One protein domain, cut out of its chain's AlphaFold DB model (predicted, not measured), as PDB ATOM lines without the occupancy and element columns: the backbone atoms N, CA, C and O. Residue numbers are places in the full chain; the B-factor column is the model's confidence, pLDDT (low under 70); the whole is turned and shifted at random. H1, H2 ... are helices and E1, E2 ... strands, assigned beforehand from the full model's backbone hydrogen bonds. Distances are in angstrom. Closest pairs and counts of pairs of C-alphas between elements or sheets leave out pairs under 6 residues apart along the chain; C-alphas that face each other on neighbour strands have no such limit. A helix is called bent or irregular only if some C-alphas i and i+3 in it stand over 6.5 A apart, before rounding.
ATOM      1  N   GLY A   3      -0.476 -28.014   9.585       97.00
ATOM      2  CA  GLY A   3       0.452 -26.892   9.714       97.00
ATOM      3  C   GLY A   3       1.314 -26.940  10.966       97.00
ATOM      4  O   GLY A   3       1.026 -27.695  11.900       97.00
ATOM      5  N   GLN A   4       2.378 -26.142  10.961       96.94
ATOM      6  CA  GLN A   4       3.292 -25.943  12.087       96.94
ATOM      7  C   GLN A   4       4.086 -24.640  11.900       96.94
ATOM      8  O   GLN A   4       4.179 -24.116  10.788       96.94
ATOM      9  N   GLN A   5       4.653 -24.119  12.988       96.38
ATOM     10  CA  GLN A   5       5.599 -23.003  12.949       96.38
ATOM     11  C   GLN A   5       6.898 -23.369  12.226       96.38
ATOM     12  O   GLN A   5       7.304 -24.535  12.190       96.38
ATOM     13  N   ALA A   6       7.544 -22.346  11.667       96.75
ATOM     14  CA  ALA A   6       8.707 -22.453  10.792       96.75
ATOM     15  C   ALA A   6      10.023 -22.692  11.558       96.75
ATOM     16  O   ALA A   6      10.916 -21.848  11.576       96.75
ATOM     17  N   GLY A   7      10.131 -23.838  12.233       96.62
ATOM     18  CA  GLY A   7      11.331 -24.224  12.982       96.62
ATOM     19  C   GLY A   7      12.514 -24.610  12.087       96.62
ATOM     20  O   GLY A   7      12.345 -25.112  10.976       96.62
ATOM     21  N   LEU A   8      13.737 -24.440  12.588       97.75
ATOM     22  CA  LEU A   8      14.953 -24.781  11.843       97.75
ATOM     23  C   LEU A   8      15.002 -26.267  11.443       97.75
ATOM     24  O   LEU A   8      14.629 -27.137  12.227       97.75
ATOM     25  N   LEU A   9      15.478 -26.557  10.224       97.44
ATOM     26  CA  LEU A   9      15.576 -27.912   9.656       97.44
ATOM     27  C   LEU A   9      14.240 -28.695   9.726       97.44
ATOM     28  O   LEU A   9      14.209 -29.894  10.000       97.44
ATOM     29  N   GLY A  10      13.120 -27.999   9.497       96.19
ATOM     30  CA  GLY A  10      11.767 -28.566   9.561       96.19
ATOM     31  C   GLY A  10      11.164 -28.612  10.971       96.19
ATOM     32  O   GLY A  10      10.050 -29.114  11.148       96.19
ATOM     33  N   GLY A  11      11.866 -28.082  11.977       96.75
ATOM     34  CA  GLY A  11      11.431 -28.100  13.372       96.75
ATOM     35  C   GLY A  11      11.299 -29.525  13.927       96.75
ATOM     36  O   GLY A  11      11.824 -30.468  13.339       96.75
ATOM     37  N   PRO A  12      10.596 -29.722  15.053       97.56
ATOM     38  CA  PRO A  12      10.448 -31.041  15.669       97.56
ATOM     39  C   PRO A  12       9.821 -32.091  14.735       97.56
ATOM     40  O   PRO A  12       8.979 -31.770  13.900       97.56
ATOM     41  N   ALA A  13      10.159 -33.373  14.904       98.44
ATOM     42  CA  ALA A  13       9.730 -34.446  14.000       98.44
ATOM     43  C   ALA A  13       8.203 -34.596  13.863       98.44
ATOM     44  O   ALA A  13       7.725 -35.073  12.832       98.44
ATOM     45  N   LEU A  14       7.418 -34.117  14.835       98.00
ATOM     46  CA  LEU A  14       5.962 -34.028  14.704       98.00
ATOM     47  C   LEU A  14       5.508 -33.244  13.461       98.00
ATOM     48  O   LEU A  14       4.416 -33.520  12.964       98.00
ATOM     49  N   THR A  15       6.318 -32.312  12.940       98.56
ATOM     50  CA  THR A  15       6.074 -31.605  11.672       98.56
ATOM     51  C   THR A  15       5.960 -32.602  10.519       98.56
ATOM     52  O   THR A  15       4.986 -32.593   9.769       98.56
ATOM     53  N   PHE A  16       6.911 -33.532  10.423       98.69
ATOM     54  CA  PHE A  16       6.914 -34.573   9.398       98.69
ATOM     55  C   PHE A  16       5.796 -35.590   9.622       98.69
ATOM     56  O   PHE A  16       5.229 -36.095   8.660       98.69
ATOM     57  N   TYR A  17       5.420 -35.863  10.873       98.69
ATOM     58  CA  TYR A  17       4.322 -36.788  11.172       98.69
ATOM     59  C   TYR A  17       2.952 -36.197  10.823       98.69
ATOM     60  O   TYR A  17       2.092 -36.895  10.277       98.69
ATOM     61  N   LYS A  18       2.765 -34.893  11.064       98.62
ATOM     62  CA  LYS A  18       1.625 -34.118  10.558       98.62
ATOM     63  C   LYS A  18       1.548 -34.200   9.034       98.62
ATOM     64  O   LYS A  18       0.507 -34.574   8.496       98.62
ATOM     65  N   ALA A  19       2.660 -33.913   8.355       98.69
ATOM     66  CA  ALA A  19       2.743 -33.969   6.899       98.69
ATOM     67  C   ALA A  19       2.474 -35.381   6.353       98.69
ATOM     68  O   ALA A  19       1.685 -35.529   5.428       98.69
ATOM     69  N   HIS A  20       3.052 -36.423   6.960       98.69
ATOM     70  CA  HIS A  20       2.801 -37.822   6.603       98.69
ATOM     71  C   HIS A  20       1.309 -38.164   6.692       98.69
ATOM     72  O   HIS A  20       0.759 -38.742   5.759       98.69
ATOM     73  N   THR A  21       0.652 -37.772   7.786       98.69
ATOM     74  CA  THR A  21      -0.786 -38.023   7.978       98.69
ATOM     75  C   THR A  21      -1.604 -37.316   6.896       98.69
ATOM     76  O   THR A  21      -2.497 -37.919   6.308       98.69
ATOM     77  N   ALA A  22      -1.288 -36.049   6.604       98.50
ATOM     78  CA  ALA A  22      -1.977 -35.277   5.571       98.50
ATOM     79  C   ALA A  22      -1.796 -35.900   4.179       98.50
ATOM     80  O   ALA A  22      -2.783 -36.059   3.466       98.50
ATOM     81  N   LEU A  23      -0.574 -36.324   3.842       98.56
ATOM     82  CA  LEU A  23      -0.253 -37.013   2.592       98.56
ATOM     83  C   LEU A  23      -1.041 -38.317   2.446       98.56
ATOM     84  O   LEU A  23      -1.714 -38.511   1.441       98.56
ATOM     85  N   GLY A  24      -1.008 -39.183   3.462       98.12
ATOM     86  CA  GLY A  24      -1.694 -40.474   3.405       98.12
ATOM     87  C   GLY A  24      -3.222 -40.351   3.361       98.12
ATOM     88  O   GLY A  24      -3.888 -41.140   2.695       98.12
ATOM     89  N   LEU A  25      -3.798 -39.356   4.045       97.88
ATOM     90  CA  LEU A  25      -5.231 -39.061   3.938       97.88
ATOM     91  C   LEU A  25      -5.592 -38.527   2.551       97.88
ATOM     92  O   LEU A  25      -6.590 -38.962   1.986       97.88
ATOM     93  N   ALA A  26      -4.788 -37.607   2.014       97.31
ATOM     94  CA  ALA A  26      -5.013 -37.002   0.709       97.31
ATOM     95  C   ALA A  26      -4.949 -38.048  -0.417       97.31
ATOM     96  O   ALA A  26      -5.848 -38.093  -1.252       97.31
ATOM     97  N   GLU A  27      -3.966 -38.953  -0.372       96.12
ATOM     98  CA  GLU A  27      -3.824 -40.070  -1.314       96.12
ATOM     99  C   GLU A  27      -5.067 -40.974  -1.328       96.12
ATOM    100  O   GLU A  27      -5.587 -41.296  -2.394       96.12
ATOM    101  N   LYS A  28      -5.616 -41.313  -0.152       95.19
ATOM    102  CA  LYS A  28      -6.811 -42.170  -0.034       95.19
ATOM    103  C   LYS A  28      -8.067 -41.603  -0.690       95.19
ATOM    104  O   LYS A  28      -8.951 -42.379  -1.044       95.19
ATOM    105  N   VAL A  29      -8.178 -40.281  -0.791       94.56
ATOM    106  CA  VAL A  29      -9.376 -39.606  -1.317       94.56
ATOM    107  C   VAL A  29      -9.113 -38.848  -2.620       94.56
ATOM    108  O   VAL A  29     -10.002 -38.151  -3.097       94.56
ATOM    109  N   GLY A  30      -7.908 -38.963  -3.192       94.75
ATOM    110  CA  GLY A  30      -7.522 -38.251  -4.412       94.75
ATOM    111  C   GLY A  30      -7.478 -36.724  -4.257       94.75
ATOM    112  O   GLY A  30      -7.822 -36.007  -5.193       94.75
ATOM    113  N   ALA A  31      -7.095 -36.216  -3.083       96.00
ATOM    114  CA  ALA A  31      -6.993 -34.783  -2.795       96.00
ATOM    115  C   ALA A  31      -5.535 -34.287  -2.775       96.00
ATOM    116  O   ALA A  31      -4.589 -35.071  -2.734       96.00
ATOM    117  N   ALA A  32      -5.349 -32.964  -2.749       97.12
ATOM    118  CA  ALA A  32      -4.041 -32.347  -2.527       97.12
ATOM    119  C   ALA A  32      -3.676 -32.314  -1.029       97.12
ATOM    120  O   ALA A  32      -4.522 -32.051  -0.168       97.12
ATOM    121  N   SER A  33      -2.394 -32.518  -0.710       97.81
ATOM    122  CA  SER A  33      -1.873 -32.398   0.655       97.81
ATOM    123  C   SER A  33      -1.142 -31.072   0.842       97.81
ATOM    124  O   SER A  33      -0.022 -30.895   0.364       97.81
ATOM    125  N   LEU A  34      -1.762 -30.148   1.578       98.19
ATOM    126  CA  LEU A  34      -1.162 -28.853   1.892       98.19
ATOM    127  C   LEU A  34      -0.596 -28.796   3.313       98.19
ATOM    128  O   LEU A  34      -1.230 -29.266   4.271       98.19
ATOM    129  N   PHE A  35       0.559 -28.145   3.438       98.56
ATOM    130  CA  PHE A  35       1.205 -27.804   4.698       98.56
ATOM    131  C   PHE A  35       1.189 -26.287   4.915       98.56
ATOM    132  O   PHE A  35       1.965 -25.553   4.316       98.56
ATOM    133  N   TRP A  36       0.327 -25.814   5.802       98.06
ATOM    134  CA  TRP A  36       0.272 -24.426   6.234       98.06
ATOM    135  C   TRP A  36       1.513 -24.063   7.057       98.06
ATOM    136  O   TRP A  36       1.685 -24.523   8.193       98.06
ATOM    137  N   VAL A  37       2.368 -23.213   6.497       97.81
ATOM    138  CA  VAL A  37       3.506 -22.623   7.201       97.81
ATOM    139  C   VAL A  37       2.963 -21.513   8.095       97.81
ATOM    140  O   VAL A  37       2.376 -20.552   7.607       97.81
ATOM    141  N   ALA A  38       3.117 -21.619   9.416       95.50
ATOM    142  CA  ALA A  38       2.638 -20.582  10.336       95.50
ATOM    143  C   ALA A  38       3.594 -19.370  10.383       95.50
ATOM    144  O   ALA A  38       4.086 -18.990  11.440       95.50
ATOM    145  N   SER A  39       3.861 -18.770   9.223       95.06
ATOM    146  CA  SER A  39       4.779 -17.639   9.019       95.06
ATOM    147  C   SER A  39       4.339 -16.348   9.712       95.06
ATOM    148  O   SER A  39       5.185 -15.533  10.065       95.06
ATOM    149  N   GLN A  40       3.035 -16.198   9.962       92.94
ATOM    150  CA  GLN A  40       2.423 -15.079  10.696       92.94
ATOM    151  C   GLN A  40       2.688 -15.120  12.207       92.94
ATOM    152  O   GLN A  40       2.369 -14.160  12.912       92.94
ATOM    153  N   ASP A  41       3.204 -16.237  12.728       90.31
ATOM    154  CA  ASP A  41       3.508 -16.370  14.146       90.31
ATOM    155  C   ASP A  41       4.830 -15.681  14.499       90.31
ATOM    156  O   ASP A  41       5.815 -15.782  13.770       90.31
ATOM    157  N   HIS A  42       4.819 -14.994  15.637       85.69
ATOM    158  CA  HIS A  42       5.908 -14.187  16.188       85.69
ATOM    159  C   HIS A  42       6.509 -14.810  17.457       85.69
ATOM    160  O   HIS A  42       7.363 -14.193  18.093       85.69
ATOM    161  N   ASP A  43       6.062 -16.011  17.848       91.25
ATOM    162  CA  ASP A  43       6.675 -16.774  18.934       91.25
ATOM    163  C   ASP A  43       8.034 -17.346  18.497       91.25
ATOM    164  O   ASP A  43       8.186 -18.502  18.094       91.25
ATOM    165  N   VAL A  44       9.044 -16.478  18.528       91.19
ATOM    166  CA  VAL A  44      10.400 -16.802  18.082       91.19
ATOM    167  C   VAL A  44      11.098 -17.820  18.974       91.19
ATOM    168  O   VAL A  44      11.989 -18.527  18.502       91.19
ATOM    169  N   GLU A  45      10.697 -17.937  20.241       92.38
ATOM    170  CA  GLU A  45      11.280 -18.908  21.167       92.38
ATOM    171  C   GLU A  45      10.993 -20.345  20.716       92.38
ATOM    172  O   GLU A  45      11.851 -21.216  20.859       92.38
ATOM    173  N   GLU A  46       9.838 -20.598  20.090       90.00
ATOM    174  CA  GLU A  46       9.493 -21.932  19.589       90.00
ATOM    175  C   GLU A  46      10.271 -22.329  18.320       90.00
ATOM    176  O   GLU A  46      10.440 -23.524  18.060       90.00
ATOM    177  N   VAL A  47      10.798 -21.365  17.550       94.62
ATOM    178  CA  VAL A  47      11.453 -21.626  16.249       94.62
ATOM    179  C   VAL A  47      12.959 -21.361  16.215       94.62
ATOM    180  O   VAL A  47      13.640 -21.889  15.334       94.62
ATOM    181  N   ARG A  48      13.515 -20.593  17.165       95.94
ATOM    182  CA  ARG A  48      14.937 -20.191  17.152       95.94
ATOM    183  C   ARG A  48      15.924 -21.293  17.526       95.94
ATOM    184  O   ARG A  48      17.133 -21.091  17.396       95.94
ATOM    185  N   HIS A  49      15.430 -22.416  18.043       96.75
ATOM    186  CA  HIS A  49      16.254 -23.501  18.559       96.75
ATOM    187  C   HIS A  49      16.271 -24.709  17.621       96.75
ATOM    188  O   HIS A  49      15.226 -25.190  17.185       96.75
ATOM    189  N   LEU A  50      17.458 -25.271  17.402       97.75
ATOM    190  CA  LEU A  50      17.654 -26.548  16.718       97.75
ATOM    191  C   LEU A  50      18.434 -27.483  17.637       97.75
ATOM    192  O   LEU A  50      19.544 -27.154  18.042       97.75
ATOM    193  N   HIS A  51      17.863 -28.643  17.949       97.88
ATOM    194  CA  HIS A  51      18.528 -29.671  18.747       97.88
ATOM    195  C   HIS A  51      18.845 -30.865  17.853       97.88
ATOM    196  O   HIS A  51      17.946 -31.408  17.213       97.88
ATOM    197  N   LEU A  52      20.106 -31.284  17.832       97.56
ATOM    198  CA  LEU A  52      20.570 -32.453  17.093       97.56
ATOM    199  C   LEU A  52      21.268 -33.404  18.056       97.56
ATOM    200  O   LEU A  52      22.026 -32.979  18.922       97.56
ATOM    201  N   LEU A  53      21.022 -34.696  17.895       96.44
ATOM    202  CA  LEU A  53      21.751 -35.734  18.607       96.44
ATOM    203  C   LEU A  53      22.941 -36.166  17.753       96.44
ATOM    204  O   LEU A  53      22.764 -37.007  16.886       96.44
ATOM    205  N   LEU A  54      24.122 -35.591  17.940       91.00
ATOM    206  CA  LEU A  54      25.324 -35.886  17.152       91.00
ATOM    207  C   LEU A  54      26.336 -36.614  18.034       91.00
ATOM    208  O   LEU A  54      26.606 -36.156  19.135       91.00
ATOM    209  N   GLU A  55      26.890 -37.734  17.563       87.44
ATOM    210  CA  GLU A  55      27.949 -38.467  18.287       87.44
ATOM    211  C   GLU A  55      27.562 -38.825  19.742       87.44
ATOM    212  O   GLU A  55      28.379 -38.752  20.649       87.44
ATOM    213  N   GLU A  56      26.298 -39.216  19.971       90.62
ATOM    214  CA  GLU A  56      25.703 -39.485  21.301       90.62
ATOM    215  C   GLU A  56      25.529 -38.265  22.228       90.62
ATOM    216  O   GLU A  56      25.066 -38.421  23.365       90.62
ATOM    217  N   GLU A  57      25.784 -37.056  21.728       92.56
ATOM    218  CA  GLU A  57      25.602 -35.793  22.440       92.56
ATOM    219  C   GLU A  57      24.474 -34.944  21.849       92.56
ATOM    220  O   GLU A  57      24.284 -34.848  20.637       92.56
ATOM    221  N   VAL A  58      23.716 -34.276  22.720       95.31
ATOM    222  CA  VAL A  58      22.693 -33.319  22.286       95.31
ATOM    223  C   VAL A  58      23.350 -31.961  22.082       95.31
ATOM    224  O   VAL A  58      23.648 -31.265  23.050       95.31
ATOM    225  N   ARG A  59      23.543 -31.568  20.824       96.19
ATOM    226  CA  ARG A  59      24.006 -30.229  20.451       96.19
ATOM    227  C   ARG A  59      22.809 -29.326  20.178       96.19
ATOM    228  O   ARG A  59      21.804 -29.773  19.622       96.19
ATOM    229  N   ALA A  60      22.920 -28.061  20.567       96.75
ATOM    230  CA  ALA A  60      21.866 -27.072  20.385       96.75
ATOM    231  C   ALA A  60      22.410 -25.811  19.708       96.75
ATOM    232  O   ALA A  60      23.416 -25.256  20.141       96.75
ATOM    233  N   LEU A  61      21.706 -25.349  18.678       98.00
ATOM    234  CA  LEU A  61      21.864 -24.023  18.095       98.00
ATOM    235  C   LEU A  61      20.720 -23.141  18.588       98.00
ATOM    236  O   LEU A  61      19.569 -23.578  18.632       98.00
ATOM    237  N   SER A  62      21.036 -21.897  18.937       97.88
ATOM    238  CA  SER A  62      20.060 -20.862  19.261       97.88
ATOM    239  C   SER A  62      20.374 -19.621  18.442       97.88
ATOM    240  O   SER A  62      21.444 -19.037  18.607       97.88
ATOM    241  N   LEU A  63      19.452 -19.212  17.576       97.69
ATOM    242  CA  LEU A  63      19.616 -18.005  16.772       97.69
ATOM    243  C   LEU A  63      19.075 -16.770  17.517       97.69
ATOM    244  O   LEU A  63      18.004 -16.847  18.125       97.69
ATOM    245  N   PRO A  64      19.763 -15.616  17.463       96.75
ATOM    246  CA  PRO A  64      19.260 -14.362  18.016       96.75
ATOM    247  C   PRO A  64      18.244 -13.732  17.047       96.75
ATOM    248  O   PRO A  64      18.548 -12.778  16.329       96.75
ATOM    249  N   LEU A  65      17.050 -14.323  16.972       95.19
ATOM    250  CA  LEU A  65      15.974 -13.865  16.092       95.19
ATOM    251  C   LEU A  65      15.281 -12.607  16.658       95.19
ATOM    252  O   LEU A  65      15.033 -12.558  17.866       95.19
ATOM    253  N   PRO A  66      14.937 -11.605  15.825       92.50
ATOM    254  CA  PRO A  66      14.125 -10.467  16.253       92.50
ATOM    255  C   PRO A  66      12.677 -10.914  16.511       92.50
ATOM    256  O   PRO A  66      12.246 -11.877  15.884       92.50
ATOM    257  N   PRO A  67      11.892 -10.217  17.356       89.94
ATOM    258  CA  PRO A  67      10.518 -10.589  17.720       89.94
ATOM    259  C   PRO A  67       9.496 -10.269  16.607       89.94
ATOM    260  O   PRO A  67       8.495  -9.584  16.821       89.94
ATOM    261  N   LEU A  68       9.778 -10.741  15.395       91.38
ATOM    262  CA  LEU A  68       8.978 -10.550  14.193       91.38
ATOM    263  C   LEU A  68       8.325 -11.871  13.768       91.38
ATOM    264  O   LEU A  68       8.807 -12.944  14.143       91.38
ATOM    265  N   PRO A  69       7.247 -11.820  12.967       92.69
ATOM    266  CA  PRO A  69       6.708 -13.012  12.331       92.69
ATOM    267  C   PRO A  69       7.780 -13.757  11.529       92.69
ATOM    268  O   PRO A  69       8.591 -13.123  10.854       92.69
ATOM    269  N   ALA A  70       7.777 -15.091  11.539       93.94
ATOM    270  CA  ALA A  70       8.791 -15.884  10.832       93.94
ATOM    271  C   ALA A  70       8.884 -15.570   9.322       93.94
ATOM    272  O   ALA A  70       9.972 -15.639   8.752       93.94
ATOM    273  N   GLY A  71       7.776 -15.168   8.686       94.19
ATOM    274  CA  GLY A  71       7.759 -14.714   7.288       94.19
ATOM    275  C   GLY A  71       8.441 -13.365   7.035       94.19
ATOM    276  O   GLY A  71       8.685 -13.012   5.887       94.19
ATOM    277  N   ARG A  72       8.772 -12.615   8.089       93.25
ATOM    278  CA  ARG A  72       9.437 -11.301   8.032       93.25
ATOM    279  C   ARG A  72      10.897 -11.342   8.457       93.25
ATOM    280  O   ARG A  72      11.588 -10.342   8.305       93.25
ATOM    281  N   ILE A  73      11.364 -12.460   9.006       95.31
ATOM    282  CA  ILE A  73      12.743 -12.612   9.472       95.31
ATOM    283  C   ILE A  73      13.624 -12.980   8.271       95.31
ATOM    284  O   ILE A  73      13.487 -14.100   7.767       95.31
ATOM    285  N   PRO A  74      14.551 -12.107   7.825       97.06
ATOM    286  CA  PRO A  74      15.503 -12.461   6.778       97.06
ATOM    287  C   PRO A  74      16.421 -13.581   7.268       97.06
ATOM    288  O   PRO A  74      16.959 -13.520   8.376       97.06
ATOM    289  N   PHE A  75      16.630 -14.606   6.446       97.88
ATOM    290  CA  PHE A  75      17.446 -15.760   6.813       97.88
ATOM    291  C   PHE A  75      18.944 -15.538   6.568       97.88
ATOM    292  O   PHE A  75      19.775 -16.147   7.240       97.88
ATOM    293  N   ALA A  76      19.305 -14.646   5.638       97.81
ATOM    294  CA  ALA A  76      20.694 -14.406   5.237       97.81
ATOM    295  C   ALA A  76      21.676 -14.186   6.414       97.81
ATOM    296  O   ALA A  76      22.715 -14.848   6.412       97.81
ATOM    297  N   PRO A  77      21.364 -13.383   7.457       98.25
ATOM    298  CA  PRO A  77      22.272 -13.176   8.593       98.25
ATOM    299  C   PRO A  77      22.569 -14.439   9.416       98.25
ATOM    300  O   PRO A  77      23.586 -14.507  10.099       98.25
ATOM    301  N   TYR A  78      21.682 -15.435   9.372       98.12
ATOM    302  CA  TYR A  78      21.768 -16.652  10.183       98.12
ATOM    303  C   TYR A  78      22.267 -17.866   9.398       98.12
ATOM    304  O   TYR A  78      22.565 -18.910   9.982       98.12
ATOM    305  N   ARG A  79      22.349 -17.740   8.071       98.06
ATOM    306  CA  ARG A  79      22.607 -18.844   7.145       98.06
ATOM    307  C   ARG A  79      23.920 -19.559   7.426       98.06
ATOM    308  O   ARG A  79      23.932 -20.785   7.474       98.06
ATOM    309  N   GLU A  80      24.999 -18.813   7.646       98.06
ATOM    310  CA  GLU A  80      26.313 -19.405   7.922       98.06
ATOM    311  C   GLU A  80      26.356 -20.088   9.291       98.06
ATOM    312  O   GLU A  80      26.828 -21.214   9.379       98.06
ATOM    313  N   ALA A  81      25.740 -19.511  10.329       98.38
ATOM    314  CA  ALA A  81      25.639 -20.173  11.635       98.38
ATOM    315  C   ALA A  81      24.874 -21.510  11.551       98.38
ATOM    316  O   ALA A  81      25.271 -22.504  12.160       98.38
ATOM    317  N   VAL A  82      23.793 -21.560  10.762       98.31
ATOM    318  CA  VAL A  82      23.065 -22.810  10.488       98.31
ATOM    319  C   VAL A  82      23.932 -23.779   9.678       98.31
ATOM    320  O   VAL A  82      23.993 -24.959  10.014       98.31
ATOM    321  N   ARG A  83      24.629 -23.302   8.639       98.25
ATOM    322  CA  ARG A  83      25.528 -24.116   7.805       98.25
ATOM    323  C   ARG A  83      26.637 -24.764   8.633       98.25
ATOM    324  O   ARG A  83      26.829 -25.973   8.532       98.25
ATOM    325  N   GLU A  84      27.329 -23.982   9.457       97.94
ATOM    326  CA  GLU A  84      28.398 -24.447  10.343       97.94
ATOM    327  C   GLU A  84      27.880 -25.475  11.348       97.94
ATOM    328  O   GLU A  84      28.471 -26.545  11.494       97.94
ATOM    329  N   PHE A  85      26.735 -25.202  11.982       98.06
ATOM    330  CA  PHE A  85      26.136 -26.117  12.951       98.06
ATOM    331  C   PHE A  85      25.711 -27.457  12.330       98.06
ATOM    332  O   PHE A  85      25.836 -28.502  12.969       98.06
ATOM    333  N   LEU A  86      25.229 -27.445  11.082       97.31
ATOM    334  CA  LEU A  86      24.888 -28.660  10.332       97.31
ATOM    335  C   LEU A  86      26.128 -29.416   9.825       97.31
ATOM    336  O   LEU A  86      26.020 -30.593   9.473       97.31
ATOM    337  N   GLY A  87      27.298 -28.774   9.770       96.44
ATOM    338  CA  GLY A  87      28.547 -29.396   9.340       96.44
ATOM    339  C   GLY A  87      28.439 -30.012   7.942       96.44
ATOM    340  O   GLY A  87      28.023 -29.356   6.984       96.44
ATOM    341  N   SER A  88      28.793 -31.293   7.808       95.62
ATOM    342  CA  SER A  88      28.750 -32.009   6.523       95.62
ATOM    343  C   SER A  88      27.341 -32.130   5.934       95.62
ATOM    344  O   SER A  88      27.210 -32.153   4.710       95.62
ATOM    345  N   TRP A  89      26.288 -32.127   6.761       97.00
ATOM    346  CA  TRP A  89      24.902 -32.177   6.281       97.00
ATOM    347  C   TRP A  89      24.496 -30.938   5.491       97.00
ATOM    348  O   TRP A  89      23.580 -31.019   4.682       97.00
ATOM    349  N   SER A  90      25.198 -29.814   5.646       97.25
ATOM    350  CA  SER A  90      24.949 -28.619   4.832       97.25
ATOM    351  C   SER A  90      25.239 -28.807   3.336       97.25
ATOM    352  O   SER A  90      24.791 -27.996   2.527       97.25
ATOM    353  N   ARG A  91      25.980 -29.864   2.965       97.12
ATOM    354  CA  ARG A  91      26.287 -30.233   1.574       97.12
ATOM    355  C   ARG A  91      25.281 -31.216   0.969       97.12
ATOM    356  O   ARG A  91      25.353 -31.465  -0.230       97.12
ATOM    357  N   ASP A  92      24.373 -31.784   1.769       98.12
ATOM    358  CA  ASP A  92      23.257 -32.576   1.241       98.12
ATOM    359  C   ASP A  92      22.410 -31.682   0.329       98.12
ATOM    360  O   ASP A  92      22.091 -30.550   0.693       98.12
ATOM    361  N   THR A  93      22.052 -32.166  -0.859       98.00
ATOM    362  CA  THR A  93      21.359 -31.364  -1.881       98.00
ATOM    363  C   THR A  93      20.026 -30.808  -1.385       98.00
ATOM    364  O   THR A  93      19.671 -29.678  -1.723       98.00
ATOM    365  N   ARG A  94      19.318 -31.545  -0.520       98.19
ATOM    366  CA  ARG A  94      18.052 -31.107   0.082       98.19
ATOM    367  C   ARG A  94      18.275 -29.956   1.054       98.19
ATOM    368  O   ARG A  94      17.510 -28.995   1.069       98.19
ATOM    369  N   VAL A  95      19.334 -30.044   1.859       98.44
ATOM    370  CA  VAL A  95      19.701 -29.010   2.836       98.44
ATOM    371  C   VAL A  95      20.272 -27.780   2.137       98.44
ATOM    372  O   VAL A  95      19.909 -26.667   2.501       98.44
ATOM    373  N   ALA A  96      21.113 -27.963   1.119       98.44
ATOM    374  CA  ALA A  96      21.654 -26.876   0.312       98.44
ATOM    375  C   ALA A  96      20.532 -26.075  -0.365       98.44
ATOM    376  O   ALA A  96      20.508 -24.854  -0.237       98.44
ATOM    377  N   TYR A  97      19.555 -26.761  -0.970       98.44
ATOM    378  CA  TYR A  97      18.353 -26.127  -1.516       98.44
ATOM    379  C   TYR A  97      17.545 -25.385  -0.443       98.44
ATOM    380  O   TYR A  97      17.100 -24.263  -0.672       98.44
ATOM    381  N   ALA A  98      17.365 -25.982   0.740       98.38
ATOM    382  CA  ALA A  98      16.662 -25.323   1.836       98.38
ATOM    383  C   ALA A  98      17.368 -24.038   2.273       98.38
ATOM    384  O   ALA A  98      16.724 -22.994   2.375       98.38
ATOM    385  N   LEU A  99      18.691 -24.106   2.461       98.44
ATOM    386  CA  LEU A  99      19.547 -22.996   2.880       98.44
ATOM    387  C   LEU A  99      19.467 -21.785   1.949       98.44
ATOM    388  O   LEU A  99      19.841 -20.707   2.390       98.44
ATOM    389  N   GLU A 100      18.999 -21.934   0.710       98.00
ATOM    390  CA  GLU A 100      18.826 -20.825  -0.228       98.00
ATOM    391  C   GLU A 100      17.712 -19.841   0.159       98.00
ATOM    392  O   GLU A 100      17.797 -18.688  -0.256       98.00
ATOM    393  N   GLY A 101      16.740 -20.242   0.991       97.19
ATOM    394  CA  GLY A 101      15.555 -19.433   1.322       97.19
ATOM    395  C   GLY A 101      15.863 -18.035   1.875       97.19
ATOM    396  O   GLY A 101      16.786 -17.853   2.672       97.19
ATOM    397  N   GLU A 102      15.096 -17.034   1.455       97.12
ATOM    398  CA  GLU A 102      15.315 -15.622   1.778       97.12
ATOM    399  C   GLU A 102      14.848 -15.270   3.191       97.12
ATOM    400  O   GLU A 102      15.506 -14.493   3.890       97.12
ATOM    401  N   THR A 103      13.755 -15.886   3.641       97.19
ATOM    402  CA  THR A 103      13.191 -15.722   4.987       97.19
ATOM    403  C   THR A 103      13.263 -17.020   5.787       97.19
ATOM    404  O   THR A 103      13.477 -18.108   5.243       97.19
ATOM    405  N   LEU A 104      13.071 -16.931   7.106       97.62
ATOM    406  CA  LEU A 104      12.999 -18.117   7.961       97.62
ATOM    407  C   LEU A 104      11.837 -19.043   7.552       97.62
ATOM    408  O   LEU A 104      11.993 -20.267   7.573       97.62
ATOM    409  N   SER A 105      10.690 -18.479   7.145       97.06
ATOM    410  CA  SER A 105       9.559 -19.275   6.652       97.06
ATOM    411  C   SER A 105       9.853 -19.952   5.314       97.06
ATOM    412  O   SER A 105       9.480 -21.112   5.138       97.06
ATOM    413  N   GLU A 106      10.581 -19.293   4.409       97.69
ATOM    414  CA  GLU A 106      10.975 -19.892   3.135       97.69
ATOM    415  C   GLU A 106      12.007 -21.010   3.332       97.69
ATOM    416  O   GLU A 106      11.852 -22.089   2.759       97.69
ATOM    417  N   PHE A 107      13.009 -20.819   4.200       98.25
ATOM    418  CA  PHE A 107      13.949 -21.881   4.589       98.25
ATOM    419  C   PHE A 107      13.205 -23.133   5.089       98.25
ATOM    420  O   PHE A 107      13.502 -24.266   4.689       98.25
ATOM    421  N   PHE A 108      12.185 -22.939   5.927       98.56
ATOM    422  CA  PHE A 108      11.328 -24.020   6.405       98.56
ATOM    423  C   PHE A 108      10.506 -24.666   5.278       98.56
ATOM    424  O   PHE A 108      10.501 -25.892   5.152       98.56
ATOM    425  N   ALA A 109       9.840 -23.869   4.438       98.44
ATOM    426  CA  ALA A 109       9.029 -24.365   3.326       98.44
ATOM    427  C   ALA A 109       9.869 -25.185   2.334       98.44
ATOM    428  O   ALA A 109       9.482 -26.296   1.961       98.44
ATOM    429  N   ARG A 110      11.060 -24.692   1.978       98.56
ATOM    430  CA  ARG A 110      12.022 -25.406   1.133       98.56
ATOM    431  C   ARG A 110      12.520 -26.689   1.788       98.56
ATOM    432  O   ARG A 110      12.649 -27.692   1.097       98.56
ATOM    433  N   THR A 111      12.721 -26.707   3.108       98.69
ATOM    434  CA  THR A 111      13.034 -27.952   3.832       98.69
ATOM    435  C   THR A 111      11.914 -28.981   3.661       98.69
ATOM    436  O   THR A 111      12.179 -30.142   3.360       98.69
ATOM    437  N   LEU A 112      10.647 -28.585   3.803       98.69
ATOM    438  CA  LEU A 112       9.530 -29.512   3.596       98.69
ATOM    439  C   LEU A 112       9.452 -30.011   2.147       98.69
ATOM    440  O   LEU A 112       9.278 -31.210   1.936       98.69
ATOM    441  N   LEU A 113       9.631 -29.127   1.161       98.44
ATOM    442  CA  LEU A 113       9.671 -29.505  -0.257       98.44
ATOM    443  C   LEU A 113      10.808 -30.482  -0.554       98.44
ATOM    444  O   LEU A 113      10.586 -31.498  -1.204       98.44
ATOM    445  N   ALA A 114      12.004 -30.230  -0.033       98.38
ATOM    446  CA  ALA A 114      13.171 -31.048  -0.329       98.38
ATOM    447  C   ALA A 114      13.061 -32.482   0.209       98.38
ATOM    448  O   ALA A 114      13.632 -33.406  -0.363       98.38
ATOM    449  N   PHE A 115      12.341 -32.682   1.317       98.50
ATOM    450  CA  PHE A 115      12.205 -34.000   1.942       98.50
ATOM    451  C   PHE A 115      10.872 -34.698   1.640       98.50
ATOM    452  O   PHE A 115      10.796 -35.921   1.742       98.50
ATOM    453  N   LEU A 116       9.810 -33.952   1.322       98.38
ATOM    454  CA  LEU A 116       8.449 -34.483   1.172       98.38
ATOM    455  C   LEU A 116       7.741 -34.014  -0.112       98.38
ATOM    456  O   LEU A 116       6.637 -34.480  -0.386       98.38
ATOM    457  N   GLY A 117       8.351 -33.132  -0.905       97.38
ATOM    458  CA  GLY A 117       7.762 -32.572  -2.126       97.38
ATOM    459  C   GLY A 117       7.490 -33.625  -3.196       97.38
ATOM    460  O   GLY A 117       6.409 -33.627  -3.774       97.38
ATOM    461  N   GLU A 118       8.386 -34.601  -3.376       95.56
ATOM    462  CA  GLU A 118       8.172 -35.726  -4.308       95.56
ATOM    463  C   GLU A 118       6.967 -36.603  -3.931       95.56
ATOM    464  O   GLU A 118       6.398 -37.281  -4.782       95.56
ATOM    465  N   ARG A 119       6.529 -36.568  -2.663       95.81
ATOM    466  CA  ARG A 119       5.297 -37.240  -2.219       95.81
ATOM    467  C   ARG A 119       4.033 -36.423  -2.514       95.81
ATOM    468  O   ARG A 119       2.944 -36.880  -2.185       95.81
ATOM    469  N   GLY A 120       4.161 -35.225  -3.085       97.50
ATOM    470  CA  GLY A 120       3.052 -34.318  -3.382       97.50
ATOM    471  C   GLY A 120       2.688 -33.364  -2.239       97.50
ATOM    472  O   GLY A 120       1.560 -32.873  -2.197       97.50
ATOM    473  N   LEU A 121       3.597 -33.114  -1.286       98.38
ATOM    474  CA  LEU A 121       3.364 -32.115  -0.238       98.38
ATOM    475  C   LEU A 121       3.545 -30.701  -0.800       98.38
ATOM    476  O   LEU A 121       4.594 -30.391  -1.357       98.38
ATOM    477  N   ILE A 122       2.564 -29.830  -0.565       98.12
ATOM    478  CA  ILE A 122       2.588 -28.435  -1.015       98.12
ATOM    479  C   ILE A 122       2.612 -27.510   0.210       98.12
ATOM    480  O   ILE A 122       1.589 -27.381   0.892       98.12
ATOM    481  N   PRO A 123       3.742 -26.862   0.544       97.88
ATOM    482  CA  PRO A 123       3.740 -25.804   1.543       97.88
ATOM    483  C   PRO A 123       2.930 -24.596   1.071       97.88
ATOM    484  O   PRO A 123       3.011 -24.192  -0.085       97.88
ATOM    485  N   PHE A 124       2.164 -24.017   1.985       97.44
ATOM    486  CA  PHE A 124       1.373 -22.814   1.774       97.44
ATOM    487  C   PHE A 124       1.787 -21.787   2.827       97.44
ATOM    488  O   PHE A 124       1.564 -22.009   4.020       97.44
ATOM    489  N   ASP A 125       2.402 -20.689   2.395       95.94
ATOM    490  CA  ASP A 125       2.795 -19.584   3.268       95.94
ATOM    491  C   ASP A 125       1.773 -18.434   3.143       95.94
ATOM    492  O   ASP A 125       1.737 -17.758   2.116       95.94
ATOM    493  N   PRO A 126       0.940 -18.168   4.167       94.25
ATOM    494  CA  PRO A 126      -0.073 -17.112   4.112       94.25
ATOM    495  C   PRO A 126       0.499 -15.684   4.108       94.25
ATOM    496  O   PRO A 126      -0.268 -14.737   3.945       94.25
ATOM    497  N   MET A 127       1.805 -15.510   4.334       91.94
ATOM    498  CA  MET A 127       2.502 -14.224   4.218       91.94
ATOM    499  C   MET A 127       3.198 -14.034   2.871       91.94
ATOM    500  O   MET A 127       3.717 -12.944   2.636       91.94
ATOM    501  N   ALA A 128       3.211 -15.041   1.990       91.44
ATOM    502  CA  ALA A 128       3.714 -14.855   0.633       91.44
ATOM    503  C   ALA A 128       2.942 -13.721  -0.058       91.44
ATOM    504  O   ALA A 128       1.717 -13.617   0.084       91.44
ATOM    505  N   GLN A 129       3.657 -12.869  -0.793       88.38
ATOM    506  CA  GLN A 129       3.114 -11.636  -1.368       88.38
ATOM    507  C   GLN A 129       1.912 -11.904  -2.285       88.38
ATOM    508  O   GLN A 129       0.960 -11.127  -2.315       88.38
TER     509      GLN A 129
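AT A GLANCE: This is residues 3 to 129 of the 424 residues of the protein "Bacillithiol biosynthesis BshC" of Thermus tengchongensis (UniProt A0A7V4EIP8). Two small separate sheets of two strands lie at opposite ends, bridged by three helices side by side in alternating directions, H5, H4 and H3. H5 and H1 pack on the parallel pair E1 E4 at one end; the hairpin E2 E3 lies next to H3 at the other. The printed part has 127 residues, in the order H1 E1 H2 E2 E3 H3 H4 H5 E4, mixed helices and strands. It is compact, with a radius of gyration of the C-alphas of 14.4 A and spans of 42 by 35 by 22 A.

HOW THE PARTS SIT: Start at residues 3 to 4, which pair, parallel, with residues 36 to 37 of E1, residues 33 to 37. H1, residues 14 to 29, comes closest to E1 at the C-alphas of Leu 23 and Ser 33, 5.3 A. H2, residues 44 to 47, touches no helix. Next look at the antiparallel hairpin of E2, residues 49 to 54, and E3, residues 57 to 62, where N 50 and O 61 are 3.0 A apart, within hydrogen-bond range. H3, residues 76 to 91, comes closest to E3 at the C-alphas of Phe 85 and Leu 61, 7.0 A. H4, residues 93 to 99, touches H3, closest at the C-alphas of Ala 96 and Ser 90, 5.9 A, in a helical hairpin at a shallow tilt of 17 degrees, opposite ways. H5, residues 104 to 119, touches H4, closest at the C-alphas of Arg 110 and Ala 98, 4.7 A, in another, at 24 degrees. E4, residues 121 to 124, is E1's parallel neighbour, with N 35 and O 122 at 2.9 A; its closest C-alphas to H5 are those of Pro 123 and Ala 109, 5.8 A. Every O i to N i+4 pair is within range in H1 and H4, 6 of 12 in H3 and 10 of 12 in H5; H2 is too short for one.

IN THESE COORDINATES: Find C-alpha 14 at (5.962, -34.028, 14.704), from which H1 runs 22.9 A. H3, 17.2 A, and H5, 23.0 A, are irregular: C-alphas 85 and 88 are 9.1 A apart, C-alphas 115 and 118 7.6 A. E4 ends at C-alpha 124, (1.373, -22.814, 1.774).

THE WHOLE: The two C-alphas farthest apart, of Val 29 and Pro 64, are 42.8 A apart. The printed part has no cut; the link E3 to H3 is long, with 13 residues. No printed residue is under 70 in pLDDT.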